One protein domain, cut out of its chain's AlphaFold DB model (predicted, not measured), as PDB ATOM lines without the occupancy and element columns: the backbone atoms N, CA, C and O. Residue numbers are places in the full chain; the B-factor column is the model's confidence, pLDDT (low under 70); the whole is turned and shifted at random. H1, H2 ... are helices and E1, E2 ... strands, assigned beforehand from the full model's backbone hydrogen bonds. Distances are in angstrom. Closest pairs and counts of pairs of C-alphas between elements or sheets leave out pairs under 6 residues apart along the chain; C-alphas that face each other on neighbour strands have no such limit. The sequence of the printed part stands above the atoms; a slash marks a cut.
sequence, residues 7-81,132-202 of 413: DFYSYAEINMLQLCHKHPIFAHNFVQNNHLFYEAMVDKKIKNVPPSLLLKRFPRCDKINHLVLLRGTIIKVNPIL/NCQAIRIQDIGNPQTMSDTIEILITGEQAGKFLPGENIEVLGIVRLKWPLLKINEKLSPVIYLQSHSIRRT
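AT A GLANCE: This is residues 7 to 81 and 132 to 202 of the 413 residues of the protein "Putative DNA-dependent ATPase MCM, Nucleic acid-binding, OB-fold, ATPase, AAA+ type, core protein" of Trachipleistophora hominis (UniProt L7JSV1). Look for a small closed barrel of five strands, E3 to E7, with a smaller lobe of short helices and a two-strand sheet, H1 to H4 with E1 and E2, at one side of it. At the opposite side the hairpin of E6 and E7 reaches outward, and residues 182 to 187 of its loop stick out. The printed part has 146 residues with four named helices and seven named strands, in the order H1 E1 H2 H3 H4 E2 E3 E4 E5 E6 E7; the class is mixed, helices and strands, the barrel is mixed, and E1 and E2 are parallel. The whole is compact, with a radius of gyration of the C-alphas of 15.9 A and spans of 48 by 37 by 32 A.

HOW THE PARTS SIT: Begin with the barrel: E3, residues 67 to 81, E4, 132 to 139, E5, 150 to 156, E7, 191 to 201, and E6, 168 to 178, follow round the ring and back to E3. E3 bends by 108 degrees at residue 73 and is staggered, pairing with E6 over residues 67 to 73 and with E4 over 73 to 81. Look for antiparallel E3 and E4 at N 75 and O 137, 2.9 A; the hairpin E4 and E5 at N 136 and O 153, 2.9 A; parallel E5 and E7 at N 154 and O 194, 2.8 A; the hairpin E6 and E7 at N 176 and O 193, 2.9 A; and antiparallel E6 and E3 at N 70 and O 171, 2.9 A, each within hydrogen-bond range. Outward, H3, residues 24 to 32, is on the barrel; its closest C-alpha to E3 is that of Val 31, 4.9 A from that of Leu 67. H2, residues 16 to 22, touches H3 in a helical hairpin, closest at the C-alphas of Cys 20 and Ala 27, 5.5 A, at a shallow tilt of 34 degrees, only just short of steep, opposite ways. E1, residues 13 to 15, and E2, 45 to 47, are parallel, with N 14 and O 45 at 2.8 A. With H2, H3 and H4, residues 38 to 41, between them they form a strand-helix-strand unit, two parallel neighbour strands joined through helices. H1, residues 7 to 10, is close to but not clearly touching H4, the closest C-alphas being those of Tyr 9 and Ala 40, 6.8 A. Every O i to N i+4 pair is within hydrogen-bond range in H2 and H3; H1 and H4 are too short for one.

IN THESE COORDINATES: Find C-alpha 67 at (100.878, 186.219, 201.533), where E3 begins its 24.1 A. E4 spans 23.2 A, E5 19.5 A, E6 24.5 A and E7 25.5 A, ending at C-alpha 201 (100.577, 167.761, 198.930). H3 spans 12.4 A; H1 begins at C-alpha 7 (85.297, 188.999, 214.820).

THE WHOLE: The C-alphas of Lys 22 and Asn 185 are the two farthest apart, 51.7 A. Residues 82 to 131 are not printed; C-alphas 81 and 132 are 5.9 A apart across the cut. The links E2 to E3, E5 to E6 and E6 to E7 are long. The mean pLDDT of the printed part is 80.0; look for values under 70 at residues 7 to 12, 36 to 40, 141 to 148, 166 and 182.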
ATOM      1  N   ASP A   7      85.539 190.410 215.064       58.56
ATOM      2  CA  ASP A   7      85.297 188.999 214.820       58.56
ATOM      3  C   ASP A   7      86.568 188.261 214.357       58.56
ATOM      4  O   ASP A   7      86.720 187.066 214.609       58.56
ATOM      5  N   PHE A   8      87.527 188.953 213.730       60.88
ATOM      6  CA  PHE A   8      88.735 188.351 213.157       60.88
ATOM      7  C   PHE A   8      89.633 187.702 214.212       60.88
ATOM      8  O   PHE A   8      90.256 186.677 213.933       60.88
ATOM      9  N   TYR A   9      89.677 188.237 215.436       60.47
ATOM     10  CA  TYR A   9      90.417 187.620 216.540       60.47
ATOM     11  C   TYR A   9      89.702 186.387 217.102       60.47
ATOM     12  O   TYR A   9      90.380 185.437 217.492       60.47
ATOM     13  N   SER A  10      88.369 186.341 217.031       57.94
ATOM     14  CA  SER A  10      87.546 185.263 217.601       57.94
ATOM     15  C   SER A  10      87.502 183.972 216.768       57.94
ATOM     16  O   SER A  10      87.337 182.889 217.324       57.94
ATOM     17  N   TYR A  11      87.688 184.045 215.444       65.12
ATOM     18  CA  TYR A  11      87.604 182.853 214.594       65.12
ATOM     19  C   TYR A  11      88.819 181.927 214.752       65.12
ATOM     20  O   TYR A  11      89.955 182.364 214.574       65.12
ATOM     21  N   ALA A  12      88.589 180.634 214.995       65.25
ATOM     22  CA  ALA A  12      89.634 179.599 214.966       65.25
ATOM     23  C   ALA A  12      90.110 179.265 213.533       65.25
ATOM     24  O   ALA A  12      91.225 178.780 213.325       65.25
ATOM     25  N   GLU A  13      89.275 179.546 212.529       76.94
ATOM     26  CA  GLU A  13      89.547 179.286 211.113       76.94
ATOM     27  C   GLU A  13      89.289 180.534 210.258       76.94
ATOM     28  O   GLU A  13      88.319 181.260 210.459       76.94
ATOM     29  N   ILE A  14      90.150 180.769 209.269       77.50
ATOM     30  CA  ILE A  14      90.080 181.901 208.343       77.50
ATOM     31  C   ILE A  14      89.654 181.373 206.968       77.50
ATOM     32  O   ILE A  14      90.424 180.699 206.282       77.50
ATOM     33  N   ASN A  15      88.434 181.694 206.535       80.38
ATOM     34  CA  ASN A  15      87.968 181.423 205.171       80.38
ATOM     35  C   ASN A  15      88.247 182.641 204.277       80.38
ATOM     36  O   ASN A  15      87.579 183.672 204.391       80.38
ATOM     37  N   MET A  16      89.238 182.525 203.391       78.56
ATOM     38  CA  MET A  16      89.717 183.659 202.590       78.56
ATOM     39  C   MET A  16      88.690 184.139 201.561       78.56
ATOM     40  O   MET A  16      88.530 185.344 201.402       78.56
ATOM     41  N   LEU A  17      87.944 183.237 200.911       79.31
ATOM     42  CA  LEU A  17      86.880 183.641 199.978       79.31
ATOM     43  C   LEU A  17      85.788 184.441 200.691       79.31
ATOM     44  O   LEU A  17      85.376 185.498 200.219       79.31
ATOM     45  N   GLN A  18      85.359 183.981 201.866       80.25
ATOM     46  CA  GLN A  18      84.346 184.682 202.651       80.25
ATOM     47  C   GLN A  18      84.836 186.058 203.125       80.25
ATOM     48  O   GLN A  18      84.061 187.013 203.125       80.25
ATOM     49  N   LEU A  19      86.120 186.181 203.480       79.88
ATOM     50  CA  LEU A  19      86.741 187.469 203.799       79.88
ATOM     51  C   LEU A  19      86.795 188.403 202.591       79.88
ATOM     52  O   LEU A  19      86.476 189.578 202.735       79.88
ATOM     53  N   CYS A  20      87.132 187.893 201.405       79.44
ATOM     54  CA  CYS A  20      87.100 188.678 200.171       79.44
ATOM     55  C   CYS A  20      85.691 189.206 199.861       79.44
ATOM     56  O   CYS A  20      85.565 190.346 199.425       79.44
ATOM     57  N   HIS A  21      84.646 188.411 200.118       81.00
ATOM     58  CA  HIS A  21      83.259 188.829 199.903       81.00
ATOM     59  C   HIS A  21      82.754 189.831 200.950       81.00
ATOM     60  O   HIS A  21      82.088 190.794 200.586       81.00
ATOM     61  N   LYS A  22      83.052 189.618 202.241       82.44
ATOM     62  CA  LYS A  22      82.542 190.475 203.328       82.44
ATOM     63  C   LYS A  22      83.351 191.763 203.519       82.44
ATOM     64  O   LYS A  22      82.769 192.809 203.779       82.44
ATOM     65  N   HIS A  23      84.679 191.699 203.395       82.12
ATOM     66  CA  HIS A  23      85.586 192.820 203.662       82.12
ATOM     67  C   HIS A  23      86.753 192.865 202.653       82.12
ATOM     68  O   HIS A  23      87.882 192.492 202.986       82.12
ATOM     69  N   PRO A  24      86.532 193.364 201.422       79.75
ATOM     70  CA  PRO A  24      87.535 193.323 200.354       79.75
ATOM     71  C   PRO A  24      88.794 194.155 200.653       79.75
ATOM     72  O   PRO A  24      89.904 193.713 200.363       79.75
ATOM     73  N   ILE A  25      88.648 195.329 201.282       82.31
ATOM     74  CA  ILE A  25      89.778 196.210 201.640       82.31
ATOM     75  C   ILE A  25      90.659 195.549 202.707       82.31
ATOM     76  O   ILE A  25      91.885 195.533 202.594       82.31
ATOM     77  N   PHE A  26      90.033 194.949 203.721       80.19
ATOM     78  CA  PHE A  26      90.744 194.211 204.759       80.19
ATOM     79  C   PHE A  26      91.446 192.979 204.178       80.19
ATOM     80  O   PHE A  26      92.621 192.765 204.455       80.19
ATOM     81  N   ALA A  27      90.774 192.216 203.309       79.31
ATOM     82  CA  ALA A  27      91.372 191.069 202.632       79.31
ATOM     83  C   ALA A  27      92.585 191.472 201.770       79.31
ATOM     84  O   ALA A  27      93.604 190.781 201.777       79.31
ATOM     85  N   HIS A  28      92.519 192.612 201.077       82.25
ATOM     86  CA  HIS A  28      93.643 193.147 200.308       82.25
ATOM     87  C   HIS A  28      94.840 193.502 201.204       82.25
ATOM     88  O   HIS A  28      95.963 193.065 200.943       82.25
ATOM     89  N   ASN A  29      94.596 194.220 202.306       81.19
ATOM     90  CA  ASN A  29      95.634 194.570 203.278       81.19
ATOM     91  C   ASN A  29      96.209 193.345 203.996       81.19
ATOM     92  O   ASN A  29      97.410 193.292 204.244       81.19
ATOM     93  N   PHE A  30      95.383 192.340 204.282       79.81
ATOM     94  CA  PHE A  30      95.812 191.077 204.876       79.81
ATOM     95  C   PHE A  30      96.780 190.307 203.963       79.81
ATOM     96  O   PHE A  30      97.741 189.694 204.437       79.81
ATOM     97  N   VAL A  31      96.556 190.370 202.644       81.56
ATOM     98  CA  VAL A  31      97.436 189.752 201.644       81.56
ATOM     99  C   VAL A  31      98.724 190.550 201.448       81.56
ATOM    100  O   VAL A  31      99.778 189.936 201.338       81.56
ATOM    101  N   GLN A  32      98.672 191.883 201.386       80.12
ATOM    102  CA  GLN A  32      99.856 192.705 201.086       80.12
ATOM    103  C   GLN A  32     100.726 192.999 202.316       80.12
ATOM    104  O   GLN A  32     101.948 192.931 202.253       80.12
ATOM    105  N   ASN A  33     100.110 193.291 203.458       78.19
ATOM    106  CA  ASN A  33     100.790 193.781 204.655       78.19
ATOM    107  C   ASN A  33     100.681 192.784 205.809       78.19
ATOM    108  O   ASN A  33     100.325 193.136 206.935       78.19
ATOM    109  N   ASN A  34     101.036 191.523 205.553       75.81
ATOM    110  CA  ASN A  34     100.832 190.454 206.529       75.81
ATOM    111  C   ASN A  34     101.704 190.600 207.793       75.81
ATOM    112  O   ASN A  34     101.384 190.044 208.838       75.81
ATOM    113  N   HIS A  35     102.774 191.400 207.752       71.19
ATOM    114  CA  HIS A  35     103.618 191.669 208.923       71.19
ATOM    115  C   HIS A  35     102.836 192.187 210.147       71.19
ATOM    116  O   HIS A  35     103.225 191.879 211.269       71.19
ATOM    117  N   LEU A  36     101.727 192.909 209.936       66.38
ATOM    118  CA  LEU A  36     100.858 193.424 211.004       66.38
ATOM    119  C   LEU A  36      99.909 192.365 211.578       66.38
ATOM    120  O   LEU A  36      99.457 192.488 212.710       66.38
ATOM    121  N   PHE A  37      99.600 191.327 210.802       66.88
ATOM    122  CA  PHE A  37      98.586 190.318 211.129       66.88
ATOM    123  C   PHE A  37      99.191 188.959 211.478       66.88
ATOM    124  O   PHE A  37      98.464 188.013 211.779       66.88
ATOM    125  N   TYR A  38     100.519 188.858 211.443       69.19
ATOM    126  CA  TYR A  38     101.236 187.604 211.591       69.19
ATOM    127  C   TYR A  38     100.919 186.902 212.916       69.19
ATOM    128  O   TYR A  38     100.547 185.735 212.900       69.19
ATOM    129  N   GLU A  39     100.989 187.604 214.050       66.62
ATOM    130  CA  GLU A  39     100.707 187.010 215.368       66.62
ATOM    131  C   GLU A  39      99.275 186.469 215.471       66.62
ATOM    132  O   GLU A  39      99.061 185.399 216.029       66.62
ATOM    133  N   ALA A  40      98.306 187.144 214.849       64.44
ATOM    134  CA  ALA A  40      96.917 186.692 214.810       64.44
ATOM    135  C   ALA A  40      96.684 185.516 213.842       64.44
ATOM    136  O   ALA A  40      95.693 184.798 213.970       64.44
ATOM    137  N   MET A  41      97.569 185.329 212.857       72.19
ATOM    138  CA  MET A  41      97.450 184.315 211.809       72.19
ATOM    139  C   MET A  41      98.132 182.993 212.178       72.19
ATOM    140  O   MET A  41      97.637 181.949 211.771       72.19
ATOM    141  N   VAL A  42      99.251 183.011 212.914       70.62
ATOM    142  CA  VAL A  42     100.134 181.838 213.100       70.62
ATOM    143  C   VAL A  42      99.409 180.593 213.607       70.62
ATOM    144  O   VAL A  42      99.709 179.502 213.129       70.62
ATOM    145  N   ASP A  43      98.449 180.753 214.515       70.50
ATOM    146  CA  ASP A  43      97.766 179.624 215.153       70.50
ATOM    147  C   ASP A  43      96.414 179.266 214.493       70.50
ATOM    148  O   ASP A  43      95.742 178.328 214.919       70.50
ATOM    149  N   LYS A  44      96.003 179.973 213.427       79.88
ATOM    150  CA  LYS A  44      94.700 179.777 212.760       79.88
ATOM    151  C   LYS A  44      94.827 178.941 211.494       79.88
ATOM    152  O   LYS A  44      95.808 179.046 210.775       79.88
ATOM    153  N   LYS A  45      93.812 178.142 211.153       78.75
ATOM    154  CA  LYS A  45      93.795 177.401 209.872       78.75
ATOM    155  C   LYS A  45      93.188 178.248 208.758       78.75
ATOM    156  O   LYS A  45      92.065 178.724 208.900       78.75
ATOM    157  N   ILE A  46      93.879 178.369 207.621       81.62
ATOM    158  CA  ILE A  46      93.347 179.037 206.421       81.62
ATOM    159  C   ILE A  46      92.687 178.027 205.468       81.62
ATOM    160  O   ILE A  46      93.309 177.055 205.031       81.62
ATOM    161  N   LYS A  47      91.427 178.290 205.099       78.19
ATOM    162  CA  LYS A  47      90.643 177.528 204.111       78.19
ATOM    163  C   LYS A  47      90.264 178.402 202.908       78.19
ATOM    164  O   LYS A  47      90.209 179.627 203.010       78.19
ATOM    165  N   ASN A  48      89.999 177.742 201.776       77.88
ATOM    166  CA  ASN A  48      89.569 178.347 200.508       77.88
ATOM    167  C   ASN A  48      90.473 179.492 200.030       77.88
ATOM    168  O   ASN A  48      90.055 180.640 199.916       77.88
ATOM    169  N   VAL A  49      91.740 179.170 199.783       81.38
ATOM    170  CA  VAL A  49      92.725 180.133 199.280       81.38
ATOM    171  C   VAL A  49      92.379 180.501 197.829       81.38
ATOM    172  O   VAL A  49      92.239 179.593 197.007       81.38
ATOM    173  N   PRO A  50      92.253 181.796 197.484       80.31
ATOM    174  CA  PRO A  50      92.002 182.215 196.112       80.31
ATOM    175  C   PRO A  50      93.144 181.787 195.175       80.31
ATOM    176  O   PRO A  50      94.313 182.006 195.509       80.31
ATOM    177  N   PRO A  51      92.843 181.270 193.970       78.31
ATOM    178  CA  PRO A  51      93.870 180.874 193.003       78.31
ATOM    179  C   PRO A  51      94.697 182.063 192.492       78.31
ATOM    180  O   PRO A  51      95.800 181.874 191.995       78.31
ATOM    181  N   SER A  52      94.212 183.298 192.660       79.88
ATOM    182  CA  SER A  52      94.942 184.529 192.328       79.88
ATOM    183  C   SER A  52      96.200 184.756 193.174       79.88
ATOM    184  O   SER A  52      97.062 185.539 192.776       79.88
ATOM    185  N   LEU A  53      96.332 184.076 194.319       82.50
ATOM    186  CA  LEU A  53      97.547 184.110 195.138       82.50
ATOM    187  C   LEU A  53      98.656 183.197 194.598       82.50
ATOM    188  O   LEU A  53      99.790 183.298 195.071       82.50
ATOM    189  N   LEU A  54      98.344 182.322 193.634       83.69
ATOM    190  CA  LEU A  54      99.313 181.428 193.010       83.69
ATOM    191  C   LEU A  54     100.277 182.225 192.135       83.69
ATOM    192  O   LEU A  54      99.898 182.780 191.101       83.69
ATOM    193  N   LEU A  55     101.547 182.253 192.529       82.50
ATOM    194  CA  LEU A  55     102.587 182.847 191.703       82.50
ATOM    195  C   LEU A  55     103.094 181.827 190.681       82.50
ATOM    196  O   LEU A  55     103.447 180.706 191.029       82.50
ATOM    197  N   LYS A  56     103.181 182.253 189.416       76.69
ATOM    198  CA  LYS A  56     103.787 181.473 188.319       76.69
ATOM    199  C   LYS A  56     105.321 181.486 188.324       76.69
ATOM    200  O   LYS A  56     105.931 180.842 187.484       76.69
ATOM    201  N   ARG A  57     105.927 182.337 189.154       79.69
ATOM    202  CA  ARG A  57     107.376 182.511 189.311       79.69
ATOM    203  C   ARG A  57     107.671 182.801 190.773       79.69
ATOM    204  O   ARG A  57     106.823 183.373 191.463       79.69
ATOM    205  N   PHE A  58     108.883 182.495 191.224       82.38
ATOM    206  CA  PHE A  58     109.274 182.810 192.592       82.38
ATOM    207  C   PHE A  58     109.229 184.314 192.910       82.38
ATOM    208  O   PHE A  58     109.461 185.158 192.034       82.38
ATOM    209  N   PRO A  59     108.890 184.667 194.165       83.69
ATOM    210  CA  PRO A  59     108.699 186.050 194.576       83.69
ATOM    211  C   PRO A  59     110.010 186.845 194.526       83.69
ATOM    212  O   PRO A  59     111.060 186.380 194.964       83.69
ATOM    213  N   ARG A  60     109.919 188.082 194.029       85.06
ATOM    214  CA  ARG A  60     110.987 189.095 194.067       85.06
ATOM    215  C   ARG A  60     110.763 190.077 195.226       85.06
ATOM    216  O   ARG A  60     109.857 189.889 196.038       85.06
ATOM    217  N   CYS A  61     111.567 191.140 195.287       84.56
ATOM    218  CA  CYS A  61     111.460 192.208 196.290       84.56
ATOM    219  C   CYS A  61     110.043 192.791 196.434       84.56
ATOM    220  O   CYS A  61     109.618 193.079 197.547       84.56
ATOM    221  N   ASP A  62     109.275 192.875 195.348       86.25
ATOM    222  CA  ASP A  62     107.944 193.506 195.342       86.25
ATOM    223  C   ASP A  62     106.884 192.737 196.144       86.25
ATOM    224  O   ASP A  62     105.771 193.221 196.334       86.25
ATOM    225  N   LYS A  63     107.191 191.506 196.568       85.69
ATOM    226  CA  LYS A  63     106.276 190.640 197.323       85.69
ATOM    227  C   LYS A  63     106.712 190.429 198.771       85.69
ATOM    228  O   LYS A  63     106.163 189.555 199.433       85.69
ATOM    229  N   ILE A  64     107.684 191.188 199.281       87.00
ATOM    230  CA  ILE A  64     108.112 191.090 200.684       87.00
ATOM    231  C   ILE A  64     106.924 191.391 201.609       87.00
ATOM    232  O   ILE A  64     106.220 192.372 201.416       87.00
ATOM    233  N   ASN A  65     106.728 190.556 202.633       87.19
ATOM    234  CA  ASN A  65     105.601 190.583 203.573       87.19
ATOM    235  C   ASN A  65     104.224 190.260 202.973       87.19
ATOM    236  O   ASN A  65     103.232 190.315 203.705       87.19
ATOM    237  N   HIS A  66     104.155 189.866 201.698       88.31
ATOM    238  CA  HIS A  66     102.907 189.421 201.093       88.31
ATOM    239  C   HIS A  66     102.645 187.940 201.392       88.31
ATOM    240  O   HIS A  66     103.574 187.127 201.455       88.31
ATOM    241  N   LEU A  67     101.364 187.593 201.520       88.19
ATOM    242  CA  LEU A  67     100.878 186.219 201.533       88.19
ATOM    243  C   LEU A  67     100.819 185.690 200.094       88.19
ATOM    244  O   LEU A  67     100.137 186.262 199.245       88.19
ATOM    245  N   VAL A  68     101.534 184.602 199.821       90.12
ATOM    246  CA  VAL A  68     101.667 184.017 198.481       90.12
ATOM    247  C   VAL A  68     101.432 182.513 198.522       90.12
ATOM    248  O   VAL A  68     101.706 181.850 199.526       90.12
ATOM    249  N   LEU A  69     100.935 181.977 197.411       89.75
ATOM    250  CA  LEU A  69     100.797 180.548 197.179       89.75
ATOM    251  C   LEU A  69     101.850 180.128 196.149       89.75
ATOM    252  O   LEU A  69     101.917 180.693 195.057       89.75
ATOM    253  N   LEU A  70     102.694 179.165 196.510       88.94
ATOM    254  CA  LEU A  70     103.733 178.609 195.645       88.94
ATOM    255  C   LEU A  70     103.502 177.122 195.437       88.94
ATOM    256  O   LEU A  70     103.106 176.419 196.363       88.94
ATOM    257  N   ARG A  71     103.801 176.637 194.235       87.06
ATOM    258  CA  ARG A  71     103.854 175.208 193.928       87.06
ATOM    259  C   ARG A  71     105.280 174.838 193.578       87.06
ATOM    260  O   ARG A  71     105.962 175.604 192.905       87.06
ATOM    261  N   GLY A  72     105.721 173.685 194.050       85.06
ATOM    262  CA  GLY A  72     107.062 173.221 193.756       85.06
ATOM    263  C   GLY A  72     107.330 171.806 194.229       85.06
ATOM    264  O   GLY A  72     106.605 171.265 195.064       85.06
ATOM    265  N   THR A  73     108.400 171.230 193.699       82.56
ATOM    266  CA  THR A  73     108.909 169.920 194.105       82.56
ATOM    267  C   THR A  73     109.983 170.105 195.166       82.56
ATOM    268  O   THR A  73     110.841 170.984 195.048       82.56
ATOM    269  N   ILE A  74     109.951 169.298 196.223       83.94
ATOM    270  CA  ILE A  74     110.959 169.361 197.285       83.94
ATOM    271  C   ILE A  74     112.275 168.767 196.777       83.94
ATOM    272  O   ILE A  74     112.342 167.582 196.475       83.94
ATOM    273  N   ILE A  75     113.346 169.561 196.742       80.31
ATOM    274  CA  ILE A  75     114.691 169.077 196.378       80.31
ATOM    275  C   ILE A  75     115.447 168.614 197.621       80.31
ATOM    276  O   ILE A  75     116.141 167.604 197.613       80.31
ATOM    277  N   LYS A  76     115.355 169.398 198.701       81.75
ATOM    278  CA  LYS A  76     116.168 169.193 199.901       81.75
ATOM    279  C   LYS A  76     115.354 169.409 201.161       81.75
ATOM    280  O   LYS A  76     114.637 170.402 201.278       81.75
ATOM    281  N   VAL A  77     115.557 168.520 202.124       85.44
ATOM    282  CA  VAL A  77     114.979 168.587 203.465       85.44
ATOM    283  C   VAL A  77     116.123 168.682 204.474       85.44
ATOM    284  O   VAL A  77     116.982 167.807 204.521       85.44
ATOM    285  N   ASN A  78     116.172 169.766 205.249       87.38
ATOM    286  CA  ASN A  78     117.143 169.921 206.336       87.38
ATOM    287  C   ASN A  78     116.639 169.224 207.618       87.38
ATOM    288  O   ASN A  78     115.437 168.958 207.742       87.38
ATOM    289  N   PRO A  79     117.528 168.948 208.594       84.75
ATOM    290  CA  PRO A  79     117.123 168.420 209.893       84.75
ATOM    291  C   PRO A  79     116.155 169.359 210.626       84.75
ATOM    292  O   PRO A  79     116.120 170.570 210.389       84.75
ATOM    293  N   ILE A  80     115.366 168.773 211.526       88.25
ATOM    294  CA  ILE A  80     114.435 169.503 212.388       88.25
ATOM    295  C   ILE A  80     115.240 170.209 213.483       88.25
ATOM    296  O   ILE A  80     116.070 169.602 214.154       88.25
ATOM    297  N   LEU A  81     114.983 171.499 213.652       88.56
ATOM    298  CA  LEU A  81     115.570 172.382 214.653       88.56
ATOM    299  C   LEU A  81     114.470 172.926 215.568       88.56
ATOM    300  O   LEU A  81     113.295 172.932 215.208       88.56
ATOM    301  N   ASN A 132     108.982 173.059 216.868       89.12
ATOM    302  CA  ASN A 132     109.742 172.360 215.832       89.12
ATOM    303  C   ASN A 132     109.754 173.193 214.548       89.12
ATOM    304  O   ASN A 132     108.742 173.766 214.143       89.12
ATOM    305  N   CYS A 133     110.914 173.266 213.917       89.19
ATOM    306  CA  CYS A 133     111.179 174.109 212.772       89.19
ATOM    307  C   CYS A 133     112.039 173.343 211.773       89.19
ATOM    308  O   CYS A 133     113.039 172.739 212.144       89.19
ATOM    309  N   GLN A 134     111.673 173.354 210.501       91.62
ATOM    310  CA  GLN A 134     112.398 172.629 209.467       91.62
ATOM    311  C   GLN A 134     112.523 173.496 208.222       91.62
ATOM    312  O   GLN A 134     111.551 174.105 207.787       91.62
ATOM    313  N   ALA A 135     113.718 173.553 207.642       91.06
ATOM    314  CA  ALA A 135     113.939 174.245 206.380       91.06
ATOM    315  C   ALA A 135     113.901 173.240 205.221       91.06
ATOM    316  O   ALA A 135     114.644 172.259 205.219       91.06
ATOM    317  N   ILE A 136     113.057 173.492 204.226       91.12
ATOM    318  CA  ILE A 136     113.014 172.729 202.976       91.12
ATOM    319  C   ILE A 136     113.368 173.645 201.805       91.12
ATOM    320  O   ILE A 136     113.171 174.857 201.880       91.12
ATOM    321  N   ARG A 137     113.891 173.092 200.711       88.81
ATOM    322  CA  ARG A 137     114.083 173.831 199.456       88.81
ATOM    323  C   ARG A 137     113.196 173.255 198.376       88.81
ATOM    324  O   ARG A 137     113.226 172.043 198.161       88.81
ATOM    325  N   ILE A 138     112.464 174.130 197.699       88.19
ATOM    326  CA  ILE A 138     111.594 173.750 196.587       88.19
ATOM    327  C   ILE A 138     112.114 174.283 195.252       88.19
ATOM    328  O   ILE A 138     112.757 175.337 195.202       88.19
ATOM    329  N   GLN A 139     111.791 173.550 194.193       83.69
ATOM    330  CA  GLN A 139     111.993 173.905 192.790       83.69
ATOM    331  C   GLN A 139     110.653 174.234 192.144       83.69
ATOM    332  O   GLN A 139     109.660 173.571 192.440       83.69
ATOM    333  N   ASP A 140     110.618 175.223 191.254       78.88
ATOM    334  CA  ASP A 140     109.409 175.521 190.481       78.88
ATOM    335  C   ASP A 140     109.145 174.409 189.452       78.88
ATOM    336  O   ASP A 140     110.059 173.967 188.756       78.88
ATOM    337  N   ILE A 141     107.887 173.980 189.345       65.94
ATOM    338  CA  ILE A 141     107.422 172.981 188.367       65.94
ATOM    339  C   ILE A 141     107.136 173.658 187.010       65.94
ATOM    340  O   ILE A 141     107.116 173.007 185.968       65.94
ATOM    341  N   GLY A 142     106.917 174.979 187.000       56.75
ATOM    342  CA  GLY A 142     106.352 175.706 185.865       56.75
ATOM    343  C   GLY A 142     107.279 175.962 184.675       56.75
ATOM    344  O   GLY A 142     106.769 176.322 183.618       56.75
ATOM    345  N   ASN A 143     108.602 175.796 184.800       54.03
ATOM    346  CA  ASN A 143     109.546 176.153 183.733       54.03
ATOM    347  C   ASN A 143     110.736 175.175 183.623       54.03
ATOM    348  O   ASN A 143     111.773 175.403 184.244       54.03
ATOM    349  N   PRO A 144     110.657 174.145 182.760       51.84
ATOM    350  CA  PRO A 144     111.786 173.251 182.486       51.84
ATOM    351  C   PRO A 144     112.927 173.900 181.673       51.84
ATOM    352  O   PRO A 144     113.988 173.300 181.535       51.84
ATOM    353  N   GLN A 145     112.731 175.103 181.111       49.62
ATOM    354  CA  GLN A 145     113.696 175.758 180.206       49.62
ATOM    355  C   GLN A 145     114.620 176.785 180.876       49.62
ATOM    356  O   GLN A 145     115.698 177.069 180.359       49.62
ATOM    357  N   THR A 146     114.222 177.372 182.005       49.97
ATOM    358  CA  THR A 146     115.080 178.297 182.759       49.97
ATOM    359  C   THR A 146     115.778 177.521 183.860       49.97
ATOM    360  O   THR A 146     115.094 176.803 184.585       49.97
ATOM    361  N   MET A 147     117.102 177.682 183.998       52.53
ATOM    362  CA  MET A 147     117.871 177.220 185.163       52.53
ATOM    363  C   MET A 147     117.025 177.434 186.413       52.53
ATOM    364  O   MET A 147     116.637 178.561 186.713       52.53
ATOM    365  N   SER A 148     116.623 176.339 187.043       58.22
ATOM    366  CA  SER A 148     115.525 176.366 187.994       58.22
ATOM    367  C   SER A 148     115.918 177.171 189.223       58.22
ATOM    368  O   SER A 148     116.787 176.751 189.996       58.22
ATOM    369  N   ASP A 149     115.267 178.312 189.410       75.38
ATOM    370  CA  ASP A 149     115.335 179.047 190.660       75.38
ATOM    371  C   ASP A 149     114.899 178.121 191.810       75.38
ATOM    372  O   ASP A 149     114.101 177.195 191.634       75.38
ATOM    373  N   THR A 150     115.452 178.333 193.001       84.81
ATOM    374  CA  THR A 150     115.068 177.582 194.202       84.81
ATOM    375  C   THR A 150     114.797 178.555 195.331       84.81
ATOM    376  O   THR A 150     115.450 179.594 195.439       84.81
ATOM    377  N   ILE A 151     113.835 178.224 196.188       88.94
ATOM    378  CA  ILE A 151     113.507 179.034 197.363       88.94
ATOM    379  C   ILE A 151     113.530 178.175 198.625       88.94
ATOM    380  O   ILE A 151     113.090 177.023 198.631       88.94
ATOM    381  N   GLU A 152     114.082 178.734 199.703       91.25
ATOM    382  CA  GLU A 152     114.052 178.123 201.033       91.25
ATOM    383  C   GLU A 152     112.698 178.418 201.690       91.25
ATOM    384  O   GLU A 152     112.263 179.570 201.755       91.25
ATOM    385  N   ILE A 153     112.041 177.376 202.189       92.12
ATOM    386  CA  ILE A 153     110.789 177.458 202.935       92.12
ATOM    387  C   ILE A 153     111.044 177.015 204.368       92.12
ATOM    388  O   ILE A 153     111.577 175.933 204.616       92.12
ATOM    389  N   LEU A 154     110.622 177.843 205.318       91.94
ATOM    390  CA  LEU A 154     110.651 177.536 206.739       91.94
ATOM    391  C   LEU A 154     109.297 176.966 207.175       91.94
ATOM    392  O   LEU A 154     108.275 177.657 207.126       91.94
ATOM    393  N   ILE A 155     109.305 175.715 207.615       91.12
ATOM    394  CA  ILE A 155     108.174 175.002 208.208       91.12
ATOM    395  C   ILE A 155     108.251 175.137 209.716       91.12
ATOM    396  O   ILE A 155     109.309 174.914 210.294       91.12
ATOM    397  N   THR A 156     107.142 175.488 210.355       86.50
ATOM    398  CA  THR A 156     107.051 175.600 211.814       86.50
ATOM    399  C   THR A 156     105.873 174.795 212.350       86.50
ATOM    400  O   THR A 156     104.823 174.741 211.712       86.50
ATOM    401  N   GLY A 157     106.032 174.208 213.536       84.50
ATOM    402  CA  GLY A 157     104.991 173.461 214.238       84.50
ATOM    403  C   GLY A 157     104.871 172.007 213.781       84.50
ATOM    404  O   GLY A 157     105.852 171.367 213.411       84.50
ATOM    405  N   GLU A 158     103.648 171.479 213.805       83.06
ATOM    406  CA  GLU A 158     103.353 170.056 213.580       83.06
ATOM    407  C   GLU A 158     103.618 169.556 212.155       83.06
ATOM    408  O   GLU A 158     103.590 168.351 211.905       83.06
ATOM    409  N   GLN A 159     103.786 170.456 211.186       83.25
ATOM    410  CA  GLN A 159     104.071 170.083 209.797       83.25
ATOM    411  C   GLN A 159     105.561 169.772 209.573       83.25
ATOM    412  O   GLN A 159     105.920 169.206 208.541       83.25
ATOM    413  N   ALA A 160     106.428 170.108 210.535       85.81
ATOM    414  CA  ALA A 160     107.841 169.759 210.485       85.81
ATOM    415  C   ALA A 160     108.028 168.234 210.584       85.81
ATOM    416  O   ALA A 160     107.406 167.573 211.411       85.81
ATOM    417  N   GLY A 161     108.887 167.678 209.731       83.00
ATOM    418  CA  GLY A 161     109.217 166.251 209.687       83.00
ATOM    419  C   GLY A 161     108.281 165.387 208.842       83.00
ATOM    420  O   GLY A 161     108.507 164.187 208.741       83.00
ATOM    421  N   LYS A 162     107.240 165.962 208.226       85.38
ATOM    422  CA  LYS A 162     106.254 165.192 207.445       85.38
ATOM    423  C   LYS A 162     106.581 165.066 205.960       85.38
ATOM    424  O   LYS A 162     105.962 164.241 205.297       85.38
ATOM    425  N   PHE A 163     107.470 165.888 205.421       83.62
ATOM    426  CA  PHE A 163     107.700 165.969 203.978       83.62
ATOM    427  C   PHE A 163     108.960 165.225 203.558       83.62
ATOM    428  O   PHE A 163     109.977 165.277 204.252       83.62
ATOM    429  N   LEU A 164     108.880 164.576 202.402       79.44
ATOM    430  CA  LEU A 164     109.975 163.821 201.803       79.44
ATOM    431  C   LEU A 164     110.519 164.551 200.564       79.44
ATOM    432  O   LEU A 164     109.773 165.278 199.901       79.44
ATOM    433  N   PRO A 165     111.815 164.397 200.240       77.06
ATOM    434  CA  PRO A 165     112.356 164.897 198.981       77.06
ATOM    435  C   PRO A 165     111.653 164.217 197.795       77.06
ATOM    436  O   PRO A 165     111.359 163.027 197.844       77.06
ATOM    437  N   GLY A 166     111.371 164.981 196.740       69.31
ATOM    438  CA  GLY A 166     110.641 164.540 195.548       69.31
ATOM    439  C   GLY A 166     109.128 164.778 195.590       69.31
ATOM    440  O   GLY A 166     108.507 164.787 194.532       69.31
ATOM    441  N   GLU A 167     108.528 165.037 196.758       77.94
ATOM    442  CA  GLU A 167     107.086 165.308 196.838       77.94
ATOM    443  C   GLU A 167     106.730 166.648 196.171       77.94
ATOM    444  O   GLU A 167     107.385 167.675 196.392       77.94
ATOM    445  N   ASN A 168     105.637 166.655 195.403       82.06
ATOM    446  CA  ASN A 168     105.039 167.884 194.892       82.06
ATOM    447  C   ASN A 168     104.135 168.526 195.947       82.06
ATOM    448  O   ASN A 168     103.149 167.934 196.405       82.06
ATOM    449  N   ILE A 169     104.447 169.770 196.307       86.94
ATOM    450  CA  ILE A 169     103.730 170.509 197.343       86.94
ATOM    451  C   ILE A 169     103.205 171.855 196.849       86.94
ATOM    452  O   ILE A 169     103.770 172.510 195.974       86.94
ATOM    453  N   GLU A 170     102.123 172.285 197.481       88.69
ATOM    454  CA  GLU A 170     101.561 173.621 197.404       88.69
ATOM    455  C   GLU A 170     101.688 174.282 198.782       88.69
ATOM    456  O   GLU A 170     101.166 173.791 199.787       88.69
ATOM    457  N   VAL A 171     102.414 175.396 198.841       89.75
ATOM    458  CA  VAL A 171     102.737 176.107 200.076       89.75
ATOM    459  C   VAL A 171     102.086 177.475 200.077       89.75
ATOM    460  O   VAL A 171     102.401 178.329 199.250       89.75
ATOM    461  N   LEU A 172     101.225 177.704 201.064       90.00
ATOM    462  CA  LEU A 172     100.763 179.028 201.447       90.00
ATOM    463  C   LEU A 172     101.720 179.582 202.502       90.00
ATOM    464  O   LEU A 172     101.882 178.989 203.575       90.00
ATOM    465  N   GLY A 173     102.337 180.722 202.219       89.69
ATOM    466  CA  GLY A 173     103.300 181.323 203.130       89.69
ATOM    467  C   GLY A 173     103.515 182.808 202.898       89.69
ATOM    468  O   GLY A 173     103.009 183.396 201.946       89.69
ATOM    469  N   ILE A 174     104.282 183.413 203.796       89.75
ATOM    470  CA  ILE A 174     104.615 184.834 203.775       89.75
ATOM    471  C   ILE A 174     106.062 184.984 203.338       89.75
ATOM    472  O   ILE A 174     106.957 184.332 203.882       89.75
ATOM    473  N   VAL A 175     106.308 185.862 202.376       90.88
ATOM    474  CA  VAL A 175     107.665 186.142 201.899       90.88
ATOM    475  C   VAL A 175     108.404 186.985 202.937       90.88
ATOM    476  O   VAL A 175     107.948 188.068 203.302       90.88
ATOM    477  N   ARG A 176     109.559 186.512 203.408       89.88
ATOM    478  CA  ARG A 176     110.401 187.213 204.385       89.88
ATOM    479  C   ARG A 176     111.855 187.279 203.934       89.88
ATOM    480  O   ARG A 176     112.297 186.557 203.046       89.88
ATOM    481  N   LEU A 177     112.607 188.173 204.572       88.44
ATOM    482  CA  LEU A 177     114.043 188.329 204.360       88.44
ATOM    483  C   LEU A 177     114.823 187.696 205.507       88.44
ATOM    484  O   LEU A 177     114.570 187.974 206.683       88.44
ATOM    485  N   LYS A 178     115.789 186.851 205.155       85.25
ATOM    486  CA  LYS A 178     116.777 186.289 206.069       85.25
ATOM    487  C   LYS A 178     118.043 187.118 205.955       85.25
ATOM    488  O   LYS A 178     118.639 187.222 204.883       85.25
ATOM    489  N   TRP A 179     118.449 187.703 207.073       81.62
ATOM    490  CA  TRP A 179     119.668 188.493 207.153       81.62
ATOM    491  C   TRP A 179     120.823 187.578 207.569       81.62
ATOM    492  O   TRP A 179     120.749 186.992 208.654       81.62
ATOM    493  N   PRO A 180     121.868 187.414 206.739       75.81
ATOM    494  CA  PRO A 180     123.055 186.684 207.156       75.81
ATOM    495  C   PRO A 180     123.763 187.419 208.302       75.81
ATOM    496  O   PRO A 180     123.616 188.633 208.476       75.81
ATOM    497  N   LEU A 181     124.538 186.675 209.094       71.88
ATOM    498  CA  LEU A 181     125.400 187.274 210.110       71.88
ATOM    499  C   LEU A 181     126.432 188.172 209.419       71.88
ATOM    500  O   LEU A 181     127.166 187.720 208.545       71.88
ATOM    501  N   LEU A 182     126.473 189.437 209.833       67.94
ATOM    502  CA  LEU A 182     127.447 190.416 209.364       67.94
ATOM    503  C   LEU A 182     128.860 189.954 209.734       67.94
ATOM    504  O   LEU A 182     129.225 189.980 210.913       67.94
ATOM    505  N   LYS A 183     129.661 189.568 208.739       72.94
ATOM    506  CA  LYS A 183     131.115 189.478 208.891       72.94
ATOM    507  C   LYS A 183     131.752 190.797 208.478       72.94
ATOM    508  O   LYS A 183     131.248 191.507 207.611       72.94
ATOM    509  N   ILE A 184     132.864 191.129 209.124       73.00
ATOM    510  CA  ILE A 184     133.656 192.316 208.794       73.00
ATOM    511  C   ILE A 184     134.097 192.193 207.322       73.00
ATOM    512  O   ILE A 184     134.591 191.143 206.925       73.00
ATOM    513  N   ASN A 185     133.886 193.248 206.529       74.88
ATOM    514  CA  ASN A 185     134.179 193.346 205.087       74.88
ATOM    515  C   ASN A 185     133.331 192.485 204.120       74.88
ATOM    516  O   ASN A 185     133.630 192.467 202.928       74.88
ATOM    517  N   GLU A 186     132.251 191.829 204.561       75.94
ATOM    518  CA  GLU A 186     131.297 191.175 203.644       75.94
ATOM    519  C   GLU A 186     130.104 192.096 203.318       75.94
ATOM    520  O   GLU A 186     129.562 192.791 204.183       75.94
ATOM    521  N   LYS A 187     129.658 192.092 202.052       74.44
ATOM    522  CA  LYS A 187     128.459 192.827 201.616       74.44
ATOM    523  C   LYS A 187     127.207 192.192 202.229       74.44
ATOM    524  O   LYS A 187     127.018 190.981 202.147       74.44
ATOM    525  N   LEU A 188     126.319 193.014 202.788       76.75
ATOM    526  CA  LEU A 188     125.036 192.561 203.325       76.75
ATOM    527  C   LEU A 188     124.087 192.179 202.175       76.75
ATOM    528  O   LEU A 188     123.476 193.046 201.552       76.75
ATOM    529  N   SER A 189     123.966 190.883 201.894       79.75
ATOM    530  CA  SER A 189     123.030 190.331 200.908       79.75
ATOM    531  C   SER A 189     121.915 189.541 201.611       79.75
ATOM    532  O   SER A 189     122.104 188.375 201.965       79.75
ATOM    533  N   PRO A 190     120.741 190.150 201.867       83.31
ATOM    534  CA  PRO A 190     119.613 189.417 202.427       83.31
ATOM    535  C   PRO A 190     119.077 188.403 201.414       83.31
ATOM    536  O   PRO A 190     118.983 188.685 200.218       83.31
ATOM    537  N   VAL A 191     118.696 187.228 201.907       86.69
ATOM    538  CA  VAL A 191     118.133 186.151 201.088       86.69
ATOM    539  C   VAL A 191     116.629 186.087 201.323       86.69
ATOM    540  O   VAL A 191     116.172 186.101 202.468       86.69
ATOM    541  N   ILE A 192     115.854 186.026 200.242       90.25
ATOM    542  CA  ILE A 192     114.405 185.831 200.316       90.25
ATOM    543  C   ILE A 192     114.130 184.377 200.706       90.25
ATOM    544  O   ILE A 192     114.667 183.451 200.102       90.25
ATOM    545  N   TYR A 193     113.280 184.180 201.708       91.81
ATOM    546  CA  TYR A 193     112.760 182.871 202.084       91.81
ATOM    547  C   TYR A 193     111.253 182.963 202.304       91.81
ATOM    548  O   TYR A 193     110.708 184.031 202.596       91.81
ATOM    549  N   LEU A 194     110.566 181.835 202.173       91.12
ATOM    550  CA  LEU A 194     109.145 181.751 202.464       91.12
ATOM    551  C   LEU A 194     108.946 181.218 203.880       91.12
ATOM    552  O   LEU A 194     109.418 180.137 204.221       91.12
ATOM    553  N   GLN A 195     108.206 181.939 204.710       90.62
ATOM    554  CA  GLN A 195     107.714 181.390 205.961       90.62
ATOM    555  C   GLN A 195     106.367 180.716 205.714       90.62
ATOM    556  O   GLN A 195     105.380 181.390 205.424       90.62
ATOM    557  N   SER A 196     106.327 179.387 205.799       89.56
ATOM    558  CA  SER A 196     105.098 178.639 205.534       89.56
ATOM    559  C   SER A 196     104.065 178.822 206.644       89.56
ATOM    560  O   SER A 196     104.397 179.020 207.814       89.56
ATOM    561  N   HIS A 197     102.802 178.744 206.245       86.75
ATOM    562  CA  HIS A 197     101.655 178.713 207.137       86.75
ATOM    563  C   HIS A 197     100.858 177.417 206.951       86.75
ATOM    564  O   HIS A 197     100.589 176.706 207.912       86.75
ATOM    565  N   SER A 198     100.539 177.071 205.702       85.75
ATOM    566  CA  SER A 198      99.888 175.808 205.356       85.75
ATOM    567  C   SER A 198     100.603 175.176 204.173       85.75
ATOM    568  O   SER A 198     100.894 175.853 203.190       85.75
ATOM    569  N   ILE A 199     100.841 173.870 204.252       87.38
ATOM    570  CA  ILE A 199     101.446 173.083 203.179       87.38
ATOM    571  C   ILE A 199     100.485 171.954 202.834       87.38
ATOM    572  O   ILE A 199      99.996 171.253 203.722       87.38
ATOM    573  N   ARG A 200     100.200 171.794 201.546       86.06
ATOM    574  CA  ARG A 200      99.365 170.728 200.998       86.06
ATOM    575  C   ARG A 200     100.196 169.923 200.011       86.06
ATOM    576  O   ARG A 200     101.024 170.484 199.303       86.06
ATOM    577  N   ARG A 201      99.990 168.610 199.973       84.62
ATOM    578  CA  ARG A 201     100.577 167.761 198.930       84.62
ATOM    579  C   ARG A 201      99.661 167.797 197.719       84.62
ATOM    580  O   ARG A 201      98.462 167.584 197.878       84.62
ATOM    581  N   THR A 202     100.222 168.043 196.544       70.94
ATOM    582  CA  THR A 202      99.461 168.076 195.289       70.94
ATOM    583  C   THR A 202      99.018 166.666 194.876       70.94
ATOM    584  O   THR A 202      97.987 166.507 194.239       70.94
TER     585      THR A 202